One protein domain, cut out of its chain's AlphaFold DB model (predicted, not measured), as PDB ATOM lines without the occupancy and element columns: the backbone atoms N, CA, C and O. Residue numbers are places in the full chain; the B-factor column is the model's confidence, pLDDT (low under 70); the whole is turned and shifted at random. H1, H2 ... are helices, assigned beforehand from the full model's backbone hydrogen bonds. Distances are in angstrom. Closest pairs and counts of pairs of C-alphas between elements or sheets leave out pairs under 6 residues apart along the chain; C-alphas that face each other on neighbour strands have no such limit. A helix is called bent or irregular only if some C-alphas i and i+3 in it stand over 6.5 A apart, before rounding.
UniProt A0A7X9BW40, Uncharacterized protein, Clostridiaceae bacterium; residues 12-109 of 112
ATOM      1  N   TRP A  12     124.906 158.140  68.783       94.94
ATOM      2  CA  TRP A  12     124.700 158.232  67.330       94.94
ATOM      3  C   TRP A  12     125.840 158.956  66.598       94.94
ATOM      4  O   TRP A  12     126.128 158.647  65.447       94.94
ATOM      5  N   LYS A  13     126.527 159.905  67.256       95.56
ATOM      6  CA  LYS A  13     127.676 160.605  66.657       95.56
ATOM      7  C   LYS A  13     128.848 159.666  66.403       95.56
ATOM      8  O   LYS A  13     129.626 159.914  65.489       95.56
ATOM      9  N   VAL A  14     128.982 158.626  67.225       95.19
ATOM     10  CA  VAL A  14     130.022 157.611  67.062       95.19
ATOM     11  C   VAL A  14     129.752 156.819  65.788       95.19
ATOM     12  O   VAL A  14     130.651 156.721  64.961       95.19
ATOM     13  N   LEU A  15     128.510 156.374  65.578       96.31
ATOM     14  CA  LEU A  15     128.101 155.714  64.332       96.31
ATOM     15  C   LEU A  15     128.323 156.624  63.122       96.31
ATOM     16  O   LEU A  15     129.037 156.255  62.206       96.31
ATOM     17  N   ILE A  16     127.864 157.882  63.160       96.88
ATOM     18  CA  ILE A  16     128.105 158.821  62.047       96.88
ATOM     19  C   ILE A  16     129.594 158.975  61.716       96.88
ATOM     20  O   ILE A  16     129.976 159.028  60.546       96.88
ATOM     21  N   TYR A  17     130.444 159.065  62.739       95.94
ATOM     22  CA  TYR A  17     131.872 159.229  62.524       95.94
ATOM     23  C   TYR A  17     132.498 158.008  61.844       95.94
ATOM     24  O   TYR A  17     133.209 158.173  60.854       95.94
ATOM     25  N   PHE A  18     132.236 156.807  62.360       96.25
ATOM     26  CA  PHE A  18     132.848 155.583  61.847       96.25
ATOM     27  C   PHE A  18     132.186 155.088  60.552       96.25
ATOM     28  O   PHE A  18     132.890 154.647  59.653       96.25
ATOM     29  N   ASP A  19     130.875 155.248  60.391       96.50
ATOM     30  CA  ASP A  19     130.151 154.698  59.241       96.50
ATOM     31  C   ASP A  19     130.143 155.639  58.027       96.50
ATOM     32  O   ASP A  19     129.964 155.182  56.901       96.50
ATOM     33  N   PHE A  20     130.357 156.950  58.223       95.62
ATOM     34  CA  PHE A  20     130.277 157.938  57.135       95.62
ATOM     35  C   PHE A  20     131.488 158.866  57.053       95.62
ATOM     36  O   PHE A  20     132.070 159.008  55.981       95.62
ATOM     37  N   ILE A  21     131.890 159.518  58.151       97.19
ATOM     38  CA  ILE A  21     132.932 160.564  58.088       97.19
ATOM     39  C   ILE A  21     134.301 159.962  57.767       97.19
ATOM     40  O   ILE A  21     134.949 160.367  56.804       97.19
ATOM     41  N   LEU A  22     134.749 159.001  58.572       96.12
ATOM     42  CA  LEU A  22     136.028 158.330  58.379       96.12
ATOM     43  C   LEU A  22     136.142 157.637  57.003       96.12
ATOM     44  O   LEU A  22     137.141 157.874  56.322       96.12
ATOM     45  N   PRO A  23     135.157 156.845  56.540       95.56
ATOM     46  CA  PRO A  23     135.225 156.219  55.223       95.56
ATOM     47  C   PRO A  23     135.160 157.231  54.088       95.56
ATOM     48  O   PRO A  23     135.885 157.058  53.117       95.56
ATOM     49  N   ALA A  24     134.384 158.314  54.213       96.62
ATOM     50  CA  ALA A  24     134.407 159.382  53.219       96.62
ATOM     51  C   ALA A  24     135.808 159.995  53.105       96.62
ATOM     52  O   ALA A  24     136.314 160.156  51.999       96.62
ATOM     53  N   ILE A  25     136.474 160.279  54.229       97.38
ATOM     54  CA  ILE A  25     137.853 160.789  54.223       97.38
ATOM     55  C   ILE A  25     138.800 159.788  53.548       97.38
ATOM     56  O   ILE A  25     139.558 160.177  52.663       97.38
ATOM     57  N   LEU A  26     138.744 158.506  53.926       96.50
ATOM     58  CA  LEU A  26     139.575 157.460  53.317       96.50
ATOM     59  C   LEU A  26     139.336 157.357  51.807       96.50
ATOM     60  O   LEU A  26     140.299 157.329  51.040       96.50
ATOM     61  N   PHE A  27     138.071 157.365  51.388       97.19
ATOM     62  CA  PHE A  27     137.664 157.362  49.989       97.19
ATOM     63  C   PHE A  27     138.229 158.567  49.236       97.19
ATOM     64  O   PHE A  27     138.872 158.396  48.206       97.19
ATOM     65  N   PHE A  28     138.036 159.784  49.752       97.56
ATOM     66  CA  PHE A  28     138.495 161.005  49.089       97.56
ATOM     67  C   PHE A  28     140.012 161.016  48.907       97.56
ATOM     68  O   PHE A  28     140.496 161.363  47.831       97.56
ATOM     69  N   ILE A  29     140.769 160.604  49.927       97.25
ATOM     70  CA  ILE A  29     142.230 160.534  49.822       97.25
ATOM     71  C   ILE A  29     142.630 159.451  48.811       97.25
ATOM     72  O   ILE A  29     143.475 159.713  47.955       97.25
ATOM     73  N   ALA A  30     142.020 158.262  48.858       97.25
ATOM     74  CA  ALA A  30     142.291 157.190  47.898       97.25
ATOM     75  C   ALA A  30     142.013 157.633  46.454       97.25
ATOM     76  O   ALA A  30     142.839 157.425  45.570       97.25
ATOM     77  N   TRP A  31     140.884 158.308  46.239       96.69
ATOM     78  CA  TRP A  31     140.452 158.775  44.930       96.69
ATOM     79  C   TRP A  31     141.365 159.867  44.366       96.69
ATOM     80  O   TRP A  31     141.815 159.752  43.230       96.69
ATOM     81  N   ILE A  32     141.699 160.890  45.162       97.44
ATOM     82  CA  ILE A  32     142.559 162.002  44.720       97.44
ATOM     83  C   ILE A  32     143.994 161.530  44.457       97.44
ATOM     84  O   ILE A  32     144.645 162.013  43.534       97.44
ATOM     85  N   THR A  33     144.501 160.598  45.265       96.75
ATOM     86  CA  THR A  33     145.882 160.104  45.127       96.75
ATOM     87  C   THR A  33     146.031 158.978  44.107       96.75
ATOM     88  O   THR A  33     147.156 158.683  43.711       96.75
ATOM     89  N   GLY A  34     144.938 158.317  43.707       95.50
ATOM     90  CA  GLY A  34     144.990 157.102  42.886       95.50
ATOM     91  C   GLY A  34     145.697 155.929  43.579       95.50
ATOM     92  O   GLY A  34     146.197 155.020  42.926       95.50
ATOM     93  N   SER A  35     145.807 155.941  44.909       96.69
ATOM     94  CA  SER A  35     146.600 154.945  45.633       96.69
ATOM     95  C   SER A  35     145.843 153.626  45.810       96.69
ATOM     96  O   SER A  35     144.926 153.541  46.626       96.69
ATOM     97  N   SER A  36     146.301 152.559  45.138       95.44
ATOM     98  CA  SER A  36     145.786 151.183  45.317       95.44
ATOM     99  C   SER A  36     145.818 150.719  46.779       95.44
ATOM    100  O   SER A  36     144.897 150.049  47.248       95.44
ATOM    101  N   MET A  37     146.840 151.120  47.542       96.56
ATOM    102  CA  MET A  37     146.918 150.803  48.969       96.56
ATOM    103  C   MET A  37     145.767 151.448  49.754       96.56
ATOM    104  O   MET A  37     145.157 150.788  50.594       96.56
ATOM    105  N   LEU A  38     145.450 152.716  49.476       96.00
ATOM    106  CA  LEU A  38     144.360 153.416  50.158       96.00
ATOM    107  C   LEU A  38     142.985 152.907  49.717       96.00
ATOM    108  O   LEU A  38     142.105 152.773  50.563       96.00
ATOM    109  N   SER A  39     142.813 152.533  48.447       96.50
ATOM    110  CA  SER A  39     141.592 151.875  47.964       96.50
ATOM    111  C   SER A  39     141.341 150.546  48.675       96.50
ATOM    112  O   SER A  39     140.233 150.282  49.140       96.50
ATOM    113  N   LYS A  40     142.386 149.720  48.837       96.00
ATOM    114  CA  LYS A  40     142.314 148.454  49.587       96.00
ATOM    115  C   LYS A  40     142.025 148.680  51.065       96.00
ATOM    116  O   LYS A  40     141.269 147.908  51.654       96.00
ATOM    117  N   LEU A  41     142.584 149.738  51.656       96.62
ATOM    118  CA  LEU A  41     142.300 150.110  53.039       96.62
ATOM    119  C   LEU A  41     140.839 150.543  53.212       96.62
ATOM    120  O   LEU A  41     140.179 150.050  54.119       96.62
ATOM    121  N   PHE A  42     140.329 151.406  52.329       96.81
ATOM    122  CA  PHE A  42     138.924 151.815  52.308       96.81
ATOM    123  C   PHE A  42     137.999 150.597  52.181       96.81
ATOM    124  O   PHE A  42     137.132 150.396  53.028       96.81
ATOM    125  N   HIS A  43     138.250 149.727  51.201       95.75
ATOM    126  CA  HIS A  43     137.449 148.523  50.989       95.75
ATOM    127  C   HIS A  43     137.481 147.562  52.188       95.75
ATOM    128  O   HIS A  43     136.447 147.029  52.598       95.75
ATOM    129  N   SER A  44     138.657 147.361  52.793       95.06
ATOM    130  CA  SER A  44     138.786 146.546  54.008       95.06
ATOM    131  C   SER A  44     138.014 147.172  55.167       95.06
ATOM    132  O   SER A  44     137.325 146.476  55.909       95.06
ATOM    133  N   TYR A  45     138.087 148.493  55.312       95.94
ATOM    134  CA  TYR A  45     137.365 149.213  56.349       95.94
ATOM    135  C   TYR A  45     135.843 149.061  56.190       95.94
ATOM    136  O   TYR A  45     135.172 148.688  57.153       95.94
ATOM    137  N   GLU A  46     135.310 149.230  54.975       95.31
ATOM    138  CA  GLU A  46     133.895 148.964  54.677       95.31
ATOM    139  C   GLU A  46     133.498 147.523  55.026       95.31
ATOM    140  O   GLU A  46     132.488 147.291  55.686       95.31
ATOM    141  N   THR A  47     134.317 146.554  54.622       93.94
ATOM    142  CA  THR A  47     133.996 145.125  54.730       93.94
ATOM    143  C   THR A  47     134.045 144.602  56.169       93.94
ATOM    144  O   THR A  47     133.233 143.759  56.557       93.94
ATOM    145  N   PHE A  48     135.004 145.068  56.972       93.31
ATOM    146  CA  PHE A  48     135.217 144.550  58.323       93.31
ATOM    147  C   PHE A  48     134.589 145.422  59.408       93.31
ATOM    148  O   PHE A  48     134.047 144.878  60.369       93.31
ATOM    149  N   VAL A  49     134.678 146.747  59.282       92.81
ATOM    150  CA  VAL A  49     134.346 147.675  60.374       92.81
ATOM    151  C   VAL A  49     132.973 148.302  60.195       92.81
ATOM    152  O   VAL A  49     132.246 148.416  61.176       92.81
ATOM    153  N   ILE A  50     132.608 148.687  58.971       95.38
ATOM    154  CA  ILE A  50     131.310 149.327  58.733       95.38
ATOM    155  C   ILE A  50     130.221 148.277  58.564       95.38
ATOM    156  O   ILE A  50     129.202 148.367  59.238       95.38
ATOM    157  N   SER A  51     130.423 147.281  57.692       95.75
ATOM    158  CA  SER A  51     129.394 146.284  57.390       95.75
ATOM    159  C   SER A  51     128.917 145.585  58.666       95.75
ATOM    160  O   SER A  51     129.707 144.911  59.327       95.75
ATOM    161  N   PRO A  52     127.630 145.702  59.025       94.19
ATOM    162  CA  PRO A  52     127.055 145.002  60.162       94.19
ATOM    163  C   PRO A  52     126.420 143.669  59.738       94.19
ATOM    164  O   PRO A  52     125.700 143.059  60.527       94.19
ATOM    165  N   ILE A  53     126.634 143.231  58.489       95.12
ATOM    166  CA  ILE A  53     126.097 141.981  57.948       95.12
ATOM    167  C   ILE A  53     127.181 140.904  58.077       95.12
ATOM    168  O   ILE A  53     128.134 140.907  57.295       95.12
ATOM    169  N   PRO A  54     127.078 139.986  59.056       93.69
ATOM    170  CA  PRO A  54     128.101 138.976  59.262       93.69
ATOM    171  C   PRO A  54     128.099 137.951  58.126       93.69
ATOM    172  O   PRO A  54     127.072 137.352  57.807       93.69
ATOM    173  N   ASN A  55     129.279 137.688  57.572       93.50
ATOM    174  CA  ASN A  55     129.538 136.529  56.728       93.50
ATOM    175  C   ASN A  55     130.492 135.594  57.475       93.50
ATOM    176  O   ASN A  55     131.692 135.847  57.554       93.50
ATOM    177  N   PHE A  56     129.955 134.504  58.025       90.75
ATOM    178  CA  PHE A  56     130.725 133.561  58.841       90.75
ATOM    179  C   PHE A  56     131.732 132.727  58.042       90.75
ATOM    180  O   PHE A  56     132.694 132.233  58.618       90.75
ATOM    181  N   THR A  57     131.552 132.591  56.726       92.62
ATOM    182  CA  THR A  57     132.516 131.897  55.863       92.62
ATOM    183  C   THR A  57     133.747 132.764  55.608       92.62
ATOM    184  O   THR A  57     134.868 132.265  55.641       92.62
ATOM    185  N   ALA A  58     133.544 134.064  55.378       90.31
ATOM    186  CA  ALA A  58     134.617 135.026  55.119       90.31
ATOM    187  C   ALA A  58     135.144 135.722  56.389       90.31
ATOM    188  O   ALA A  58     136.127 136.455  56.319       90.31
ATOM    189  N   TYR A  59     134.494 135.516  57.539       92.62
ATOM    190  CA  TYR A  59     134.746 136.216  58.804       92.62
ATOM    191  C   TYR A  59     134.686 137.753  58.691       92.62
ATOM    192  O   TYR A  59     135.386 138.474  59.403       92.62
ATOM    193  N   THR A  60     133.822 138.268  57.811       94.19
ATOM    194  CA  THR A  60     133.599 139.708  57.604       94.19
ATOM    195  C   THR A  60     132.310 140.174  58.281       94.19
ATOM    196  O   THR A  60     131.457 139.366  58.654       94.19
ATOM    197  N   GLY A  61     132.188 141.481  58.518       92.50
ATOM    198  CA  GLY A  61     131.015 142.119  59.126       92.50
ATOM    199  C   GLY A  61     130.707 141.783  60.596       92.50
ATOM    200  O   GLY A  61     129.847 142.407  61.211       92.50
ATOM    201  N   ILE A  62     131.426 140.836  61.209       95.50
ATOM    202  CA  ILE A  62     131.272 140.487  62.633       95.50
ATOM    203  C   ILE A  62     131.682 141.668  63.526       95.50
ATOM    204  O   ILE A  62     130.976 142.001  64.477       95.50
ATOM    205  N   ILE A  63     132.808 142.318  63.212       95.56
ATOM    206  CA  ILE A  63     133.297 143.477  63.970       95.56
ATOM    207  C   ILE A  63     132.312 144.641  63.838       95.56
ATOM    208  O   ILE A  63     131.932 145.216  64.857       95.56
ATOM    209  N   GLY A  64     131.847 144.941  62.621       95.75
ATOM    210  CA  GLY A  64     130.832 145.967  62.397       95.75
ATOM    211  C   GLY A  64     129.532 145.686  63.146       95.75
ATOM    212  O   GLY A  64     129.016 146.578  63.818       95.75
ATOM    213  N   LEU A  65     129.046 144.442  63.149       96.56
ATOM    214  CA  LEU A  65     127.857 144.062  63.914       96.56
ATOM    215  C   LEU A  65     128.048 144.292  65.422       96.56
ATOM    216  O   LEU A  65     127.207 144.921  66.064       96.56
ATOM    217  N   ILE A  66     129.163 143.817  65.989       97.00
ATOM    218  CA  ILE A  66     129.484 144.004  67.413       97.00
ATOM    219  C   ILE A  66     129.595 145.493  67.750       97.00
ATOM    220  O   ILE A  66     129.090 145.925  68.786       97.00
ATOM    221  N   PHE A  67     130.220 146.282  66.879       96.50
ATOM    222  CA  PHE A  67     130.356 147.722  67.050       96.50
ATOM    223  C   PHE A  67     128.988 148.418  67.091       96.50
ATOM    224  O   PHE A  67     128.686 149.111  68.065       96.50
ATOM    225  N   HIS A  68     128.119 148.169  66.108       97.38
ATOM    226  CA  HIS A  68     126.783 148.768  66.052       97.38
ATOM    227  C   HIS A  68     125.918 148.355  67.252       97.38
ATOM    228  O   HIS A  68     125.321 149.211  67.913       97.38
ATOM    229  N   LEU A  69     125.890 147.059  67.589       97.12
ATOM    230  CA  LEU A  69     125.168 146.561  68.764       97.12
ATOM    231  C   LEU A  69     125.720 147.164  70.057       97.12
ATOM    232  O   LEU A  69     124.945 147.597  70.907       97.12
ATOM    233  N   GLY A  70     127.043 147.251  70.192       96.12
ATOM    234  CA  GLY A  70     127.704 147.848  71.345       96.12
ATOM    235  C   GLY A  70     127.295 149.305  71.558       96.12
ATOM    236  O   GLY A  70     126.973 149.691  72.682       96.12
ATOM    237  N   ILE A  71     127.227 150.103  70.488       96.06
ATOM    238  CA  ILE A  71     126.800 151.505  70.570       96.06
ATOM    239  C   ILE A  71     125.306 151.632  70.903       96.06
ATOM    240  O   ILE A  71     124.946 152.474  71.731       96.06
ATOM    241  N   ILE A  72     124.442 150.781  70.336       96.12
ATOM    242  CA  ILE A  72     123.004 150.759  70.658       96.12
ATOM    243  C   ILE A  72     122.780 150.361  72.122       96.12
ATOM    244  O   ILE A  72     122.070 151.064  72.841       96.12
ATOM    245  N   ILE A  73     123.413 149.282  72.591       95.69
ATOM    246  CA  ILE A  73     123.340 148.831  73.989       95.69
ATOM    247  C   ILE A  73     123.829 149.942  74.915       95.69
ATOM    248  O   ILE A  73     123.178 150.278  75.900       95.69
ATOM    249  N   TYR A  74     124.942 150.582  74.575       93.88
ATOM    250  CA  TYR A  74     125.467 151.690  75.358       93.88
ATOM    251  C   TYR A  74     124.539 152.920  75.372       93.88
ATOM    252  O   TYR A  74     124.450 153.609  76.390       93.88
ATOM    253  N   ALA A  75     123.818 153.200  74.280       93.75
ATOM    254  CA  ALA A  75     122.777 154.229  74.249       93.75
ATOM    255  C   ALA A  75     121.567 153.855  75.128       93.75
ATOM    256  O   ALA A  75     121.055 154.718  75.846       93.75
ATOM    257  N   LEU A  76     121.154 152.580  75.121       93.94
ATOM    258  CA  LEU A  76     120.085 152.049  75.976       93.94
ATOM    259  C   LEU A  76     120.435 152.187  77.463       93.94
ATOM    260  O   LEU A  76     119.618 152.682  78.232       93.94
ATOM    261  N   LEU A  77     121.670 151.853  77.849       93.44
ATOM    262  CA  LEU A  77     122.163 151.978  79.230       93.44
ATOM    263  C   LEU A  77     122.191 153.423  79.754       93.44
ATOM    264  O   LEU A  77     122.284 153.640  80.958       93.44
ATOM    265  N   LYS A  78     122.139 154.424  78.869       90.88
ATOM    266  CA  LYS A  78     122.024 155.842  79.248       90.88
ATOM    267  C   LYS A  78     120.588 156.340  79.327       90.88
ATOM    268  O   LYS A  78     120.398 157.528  79.580       90.88
ATOM    269  N   GLU A  79     119.614 155.488  79.014       86.94
ATOM    270  CA  GLU A  79     118.183 155.808  79.002       86.94
ATOM    271  C   GLU A  79     117.824 156.993  78.076       86.94
ATOM    272  O   GLU A  79     116.778 157.631  78.195       86.94
ATOM    273  N   LYS A  80     118.678 157.292  77.085       89.50
ATOM    274  CA  LYS A  80     118.455 158.361  76.103       89.50
ATOM    275  C   LYS A  80     117.712 157.808  74.883       89.50
ATOM    276  O   LYS A  80     118.318 157.572  73.841       89.50
ATOM    277  N   ILE A  81     116.388 157.661  74.968       91.62
ATOM    278  CA  ILE A  81     115.555 157.053  73.902       91.62
ATOM    279  C   ILE A  81     115.780 157.698  72.521       91.62
ATOM    280  O   ILE A  81     115.914 156.994  71.524       91.62
ATOM    281  N   LYS A  82     115.890 159.032  72.444       94.12
ATOM    282  CA  LYS A  82     116.173 159.727  71.171       94.12
ATOM    283  C   LYS A  82     117.515 159.313  70.552       94.12
ATOM    284  O   LYS A  82     117.619 159.227  69.336       94.12
ATOM    285  N   ASP A  83     118.531 159.069  71.380       95.06
ATOM    286  CA  ASP A  83     119.857 158.615  70.941       95.06
ATOM    287  C   ASP A  83     119.783 157.174  70.418       95.06
ATOM    288  O   ASP A  83     120.312 156.875  69.354       95.06
ATOM    289  N   VAL A  84     119.032 156.310  71.111       95.94
ATOM    290  CA  VAL A  84     118.778 154.921  70.696       95.94
ATOM    291  C   VAL A  84     118.075 154.864  69.342       95.94
ATOM    292  O   VAL A  84     118.537 154.151  68.457       95.94
ATOM    293  N   ILE A  85     116.997 155.636  69.155       97.25
ATOM    294  CA  ILE A  85     116.259 155.688  67.882       97.25
ATOM    295  C   ILE A  85     117.194 156.100  66.742       97.25
ATOM    296  O   ILE A  85     117.208 155.448  65.701       97.25
ATOM    297  N   LEU A  86     118.012 157.138  66.946       97.50
ATOM    298  CA  LEU A  86     118.989 157.565  65.944       97.50
ATOM    299  C   LEU A  86     120.026 156.477  65.655       97.50
ATOM    300  O   LEU A  86     120.338 156.252  64.491       97.50
ATOM    301  N   CYS A  87     120.523 155.778  66.678       97.50
ATOM    302  CA  CYS A  87     121.457 154.673  66.473       97.50
ATOM    303  C   CYS A  87     120.830 153.550  65.639       97.50
ATOM    304  O   CYS A  87     121.448 153.093  64.688       97.50
ATOM    305  N   ILE A  88     119.595 153.146  65.947       97.88
ATOM    306  CA  ILE A  88     118.880 152.103  65.196       97.88
ATOM    307  C   ILE A  88     118.668 152.525  63.739       97.88
ATOM    308  O   ILE A  88     118.914 151.727  62.838       97.88
ATOM    309  N   LEU A  89     118.241 153.769  63.498       98.19
ATOM    310  CA  LEU A  89     118.038 154.285  62.143       98.19
ATOM    311  C   LEU A  89     119.341 154.298  61.340       98.19
ATOM    312  O   LEU A  89     119.339 153.869  60.191       98.19
ATOM    313  N   ILE A  90     120.445 154.746  61.944       97.94
ATOM    314  CA  ILE A  90     121.759 154.732  61.294       97.94
ATOM    315  C   ILE A  90     122.169 153.297  60.962       97.94
ATOM    316  O   ILE A  90     122.450 153.012  59.802       97.94
ATOM    317  N   THR A  91     122.118 152.381  61.932       97.81
ATOM    318  CA  THR A  91     122.446 150.967  61.705       97.81
ATOM    319  C   THR A  91     121.603 150.368  60.585       97.81
ATOM    320  O   THR A  91     122.133 149.666  59.733       97.81
ATOM    321  N   LEU A  92     120.298 150.657  60.543       97.94
ATOM    322  CA  LEU A  92     119.416 150.160  59.489       97.94
ATOM    323  C   LEU A  92     119.820 150.700  58.112       97.94
ATOM    324  O   LEU A  92     119.854 149.936  57.153       97.94
ATOM    325  N   LEU A  93     120.162 151.986  58.008       97.75
ATOM    326  CA  LEU A  93     120.657 152.569  56.758       97.75
ATOM    327  C   LEU A  93     121.958 151.902  56.301       97.75
ATOM    328  O   LEU A  93     122.089 151.589  55.121       97.75
ATOM    329  N   VAL A  94     122.886 151.639  57.225       97.19
ATOM    330  CA  VAL A  94     124.139 150.935  56.924       97.19
ATOM    331  C   VAL A  94     123.858 149.492  56.484       97.19
ATOM    332  O   VAL A  94     124.386 149.052  55.466       97.19
ATOM    333  N   VAL A  95     122.974 148.761  57.176       97.19
ATOM    334  CA  VAL A  95     122.534 147.417  56.755       97.19
ATOM    335  C   VAL A  95     121.980 147.460  55.333       97.19
ATOM    336  O   VAL A  95     122.402 146.668  54.501       97.19
ATOM    337  N   LEU A  96     121.067 148.387  55.027       97.25
ATOM    338  CA  LEU A  96     120.477 148.502  53.690       97.25
ATOM    339  C   LEU A  96     121.532 148.839  52.631       97.25
ATOM    340  O   LEU A  96     121.499 148.274  51.541       97.25
ATOM    341  N   PHE A  97     122.488 149.710  52.954       96.00
ATOM    342  CA  PHE A  97     123.591 150.063  52.063       96.00
ATOM    343  C   PHE A  97     124.413 148.837  51.635       96.00
ATOM    344  O   PHE A  97     124.666 148.667  50.442       96.00
ATOM    345  N   PHE A  98     124.763 147.950  52.572       95.12
ATOM    346  CA  PHE A  98     125.474 146.707  52.249       95.12
ATOM    347  C   PHE A  98     124.566 145.630  51.653       95.12
ATOM    348  O   PHE A  98     124.996 144.896  50.769       95.12
ATOM    349  N   TYR A  99     123.310 145.538  52.095       94.88
ATOM    350  CA  TYR A  99     122.347 144.561  51.583       94.88
ATOM    351  C   TYR A  99     122.050 144.767  50.093       94.88
ATOM    352  O   TYR A  99     121.939 143.801  49.346       94.88
ATOM    353  N   PHE A 100     121.955 146.025  49.655       95.44
ATOM    354  CA  PHE A 100     121.783 146.389  48.246       95.44
ATOM    355  C   PHE A 100     123.102 146.535  47.481       95.44
ATOM    356  O   PHE A 100     123.089 147.036  46.357       95.44
ATOM    357  N   GLU A 101     124.233 146.136  48.071       92.56
ATOM    358  CA  GLU A 101     125.540 146.158  47.406       92.56
ATOM    359  C   GLU A 101     125.963 147.558  46.908       92.56
ATOM    360  O   GLU A 101     126.779 147.706  45.994       92.56
ATOM    361  N   LEU A 102     125.434 148.623  47.528       92.38
ATOM    362  CA  LEU A 102     125.724 150.006  47.135       92.38
ATOM    363  C   LEU A 102     127.192 150.372  47.379       92.38
ATOM    364  O   LEU A 102     127.741 151.213  46.665       92.38
ATOM    365  N   ASN A 103     127.850 149.695  48.321       92.06
ATOM    366  CA  ASN A 103     129.288 149.800  48.549       92.06
ATOM    367  C   ASN A 103     130.087 149.527  47.265       92.06
ATOM    368  O   ASN A 103     130.995 150.284  46.934       92.06
ATOM    369  N   TYR A 104     129.693 148.544  46.448       90.69
ATOM    370  CA  TYR A 104     130.397 148.254  45.196       90.69
ATOM    371  C   TYR A 104     130.245 149.349  44.140       90.69
ATOM    372  O   TYR A 104     131.133 149.517  43.304       90.69
ATOM    373  N   ALA A 105     129.161 150.128  44.176       91.62
ATOM    374  CA  ALA A 105     129.029 151.296  43.312       91.62
ATOM    375  C   ALA A 105     130.050 152.385  43.683       91.62
ATOM    376  O   ALA A 105     130.611 153.018  42.787       91.62
ATOM    377  N   ILE A 106     130.338 152.551  44.980       89.56
ATOM    378  CA  ILE A 106     131.329 153.506  45.498       89.56
ATOM    379  C   ILE A 106     132.764 153.050  45.207       89.56
ATOM    380  O   ILE A 106     133.636 153.890  45.007       89.56
ATOM    381  N   LEU A 107     133.027 151.745  45.101       90.31
ATOM    382  CA  LEU A 107     134.366 151.238  44.767       90.31
ATOM    383  C   LEU A 107     134.782 151.541  43.316       90.31
ATOM    384  O   LEU A 107     135.969 151.699  43.052       90.31
ATOM    385  N   ARG A 108     133.835 151.653  42.373       90.50
ATOM    386  CA  ARG A 108     134.115 151.844  40.930       90.50
ATOM    387  C   ARG A 108     135.109 152.964  40.575       90.50
ATOM    388  O   ARG A 108     135.945 152.722  39.709       90.50
ATOM    389  N   PRO A 109     135.035 154.177  41.152       91.19
ATOM    390  CA  PRO A 109     135.992 155.249  40.859       91.19
ATOM    391  C   PRO A 109     137.403 155.034  41.431       91.19
ATOM    392  O   PRO A 109     138.306 155.795  41.083       91.19
TER     393      PRO A 109
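What this domain is: This is residues 12 to 109 of the 112 residues of an uncharacterized protein of Clostridiaceae bacterium (UniProt A0A7X9BW40). A long bent helix, H1, runs along the open side of a wide V made by H2 and H3, with its arm H1b beside H2 and its arm H1a beside H3. H4 folds back beside H3 and H1a to make a three-helix cluster at one end, short H5 lies beside H2, and the H2 to H3 link loops out at the point of the V around Asn 55. The printed part has 98 residues with five named helices, H1 to H5 in order, and no named strand; the class is all helix. It is compact, with a radius of gyration of the C-alphas of 14.1 A and spans of 45 by 30 by 20 A.

Where its parts are: H1, residues 12 to 33, begins with C-alpha 12 at (124.700, 158.232, 67.330). By its hydrogen bonds it was assigned as one helix, but it is bent: C-alphas 19 and 22 are 7.0 A apart. Its arms are H1a, residues 12 to 19, and H1b, residues 22 to 33, 16.6 A long, at a shallow tilt of 30 degrees. H2, residues 36 to 50, is 19.8 A long and neither bent nor irregular, but only just: C-alphas 47 and 50 are 6.4 A apart. H3, residues 62 to 76, is 20.9 A long, and H4, residues 81 to 99, is 26.5 A long. H5, residues 102 to 107, ends with C-alpha 107 at (134.366, 151.238, 44.767).

How they stand to each other: H1a touches H4, the same way at a shallow tilt of 19 degrees, with the closest C-alphas those of Trp 12 and Cys 87, 4.9 A apart. H3 touches H1a with residues 68 to 71 alone, opposite ways at a shallow tilt of 11 degrees; the closest C-alphas, of Leu 15 and His 68, are 7.3 A apart. H1b and H2 form a helical hairpin at 14 degrees, closest at the C-alphas of Ala 30 and Leu 38, 4.9 A apart. H2 touches H3 with residues 48 to 50 alone, at a steep tilt of 49 degrees; the C-alphas of Val 49 and Gly 64 come closest, at 4.4 A. H3 and H4 form another helical hairpin at 17 degrees, closest at the C-alphas of Ala 75 and Val 84, 5.4 A apart. H2 and H5 only just touch, with 3 pairs of C-alphas within 8 A, the closest being those of His 43 and Leu 107 at 7.5 A. H1b is apart from H3, H4 and H5. Each O i to N i+4 pair is within hydrogen-bond range in H1a, H1b, H3, H4 and H5, and 10 of 11 are in H2.

The domain as a whole: The two C-alphas farthest apart, those of Gly 34 and Glu 79, are 45.0 A apart. The printed part has no cut. The link from H2 to H3, 11 residues, is long; the other three are tight. The mean pLDDT of the printed part is 95.1, and no printed residue is under 70.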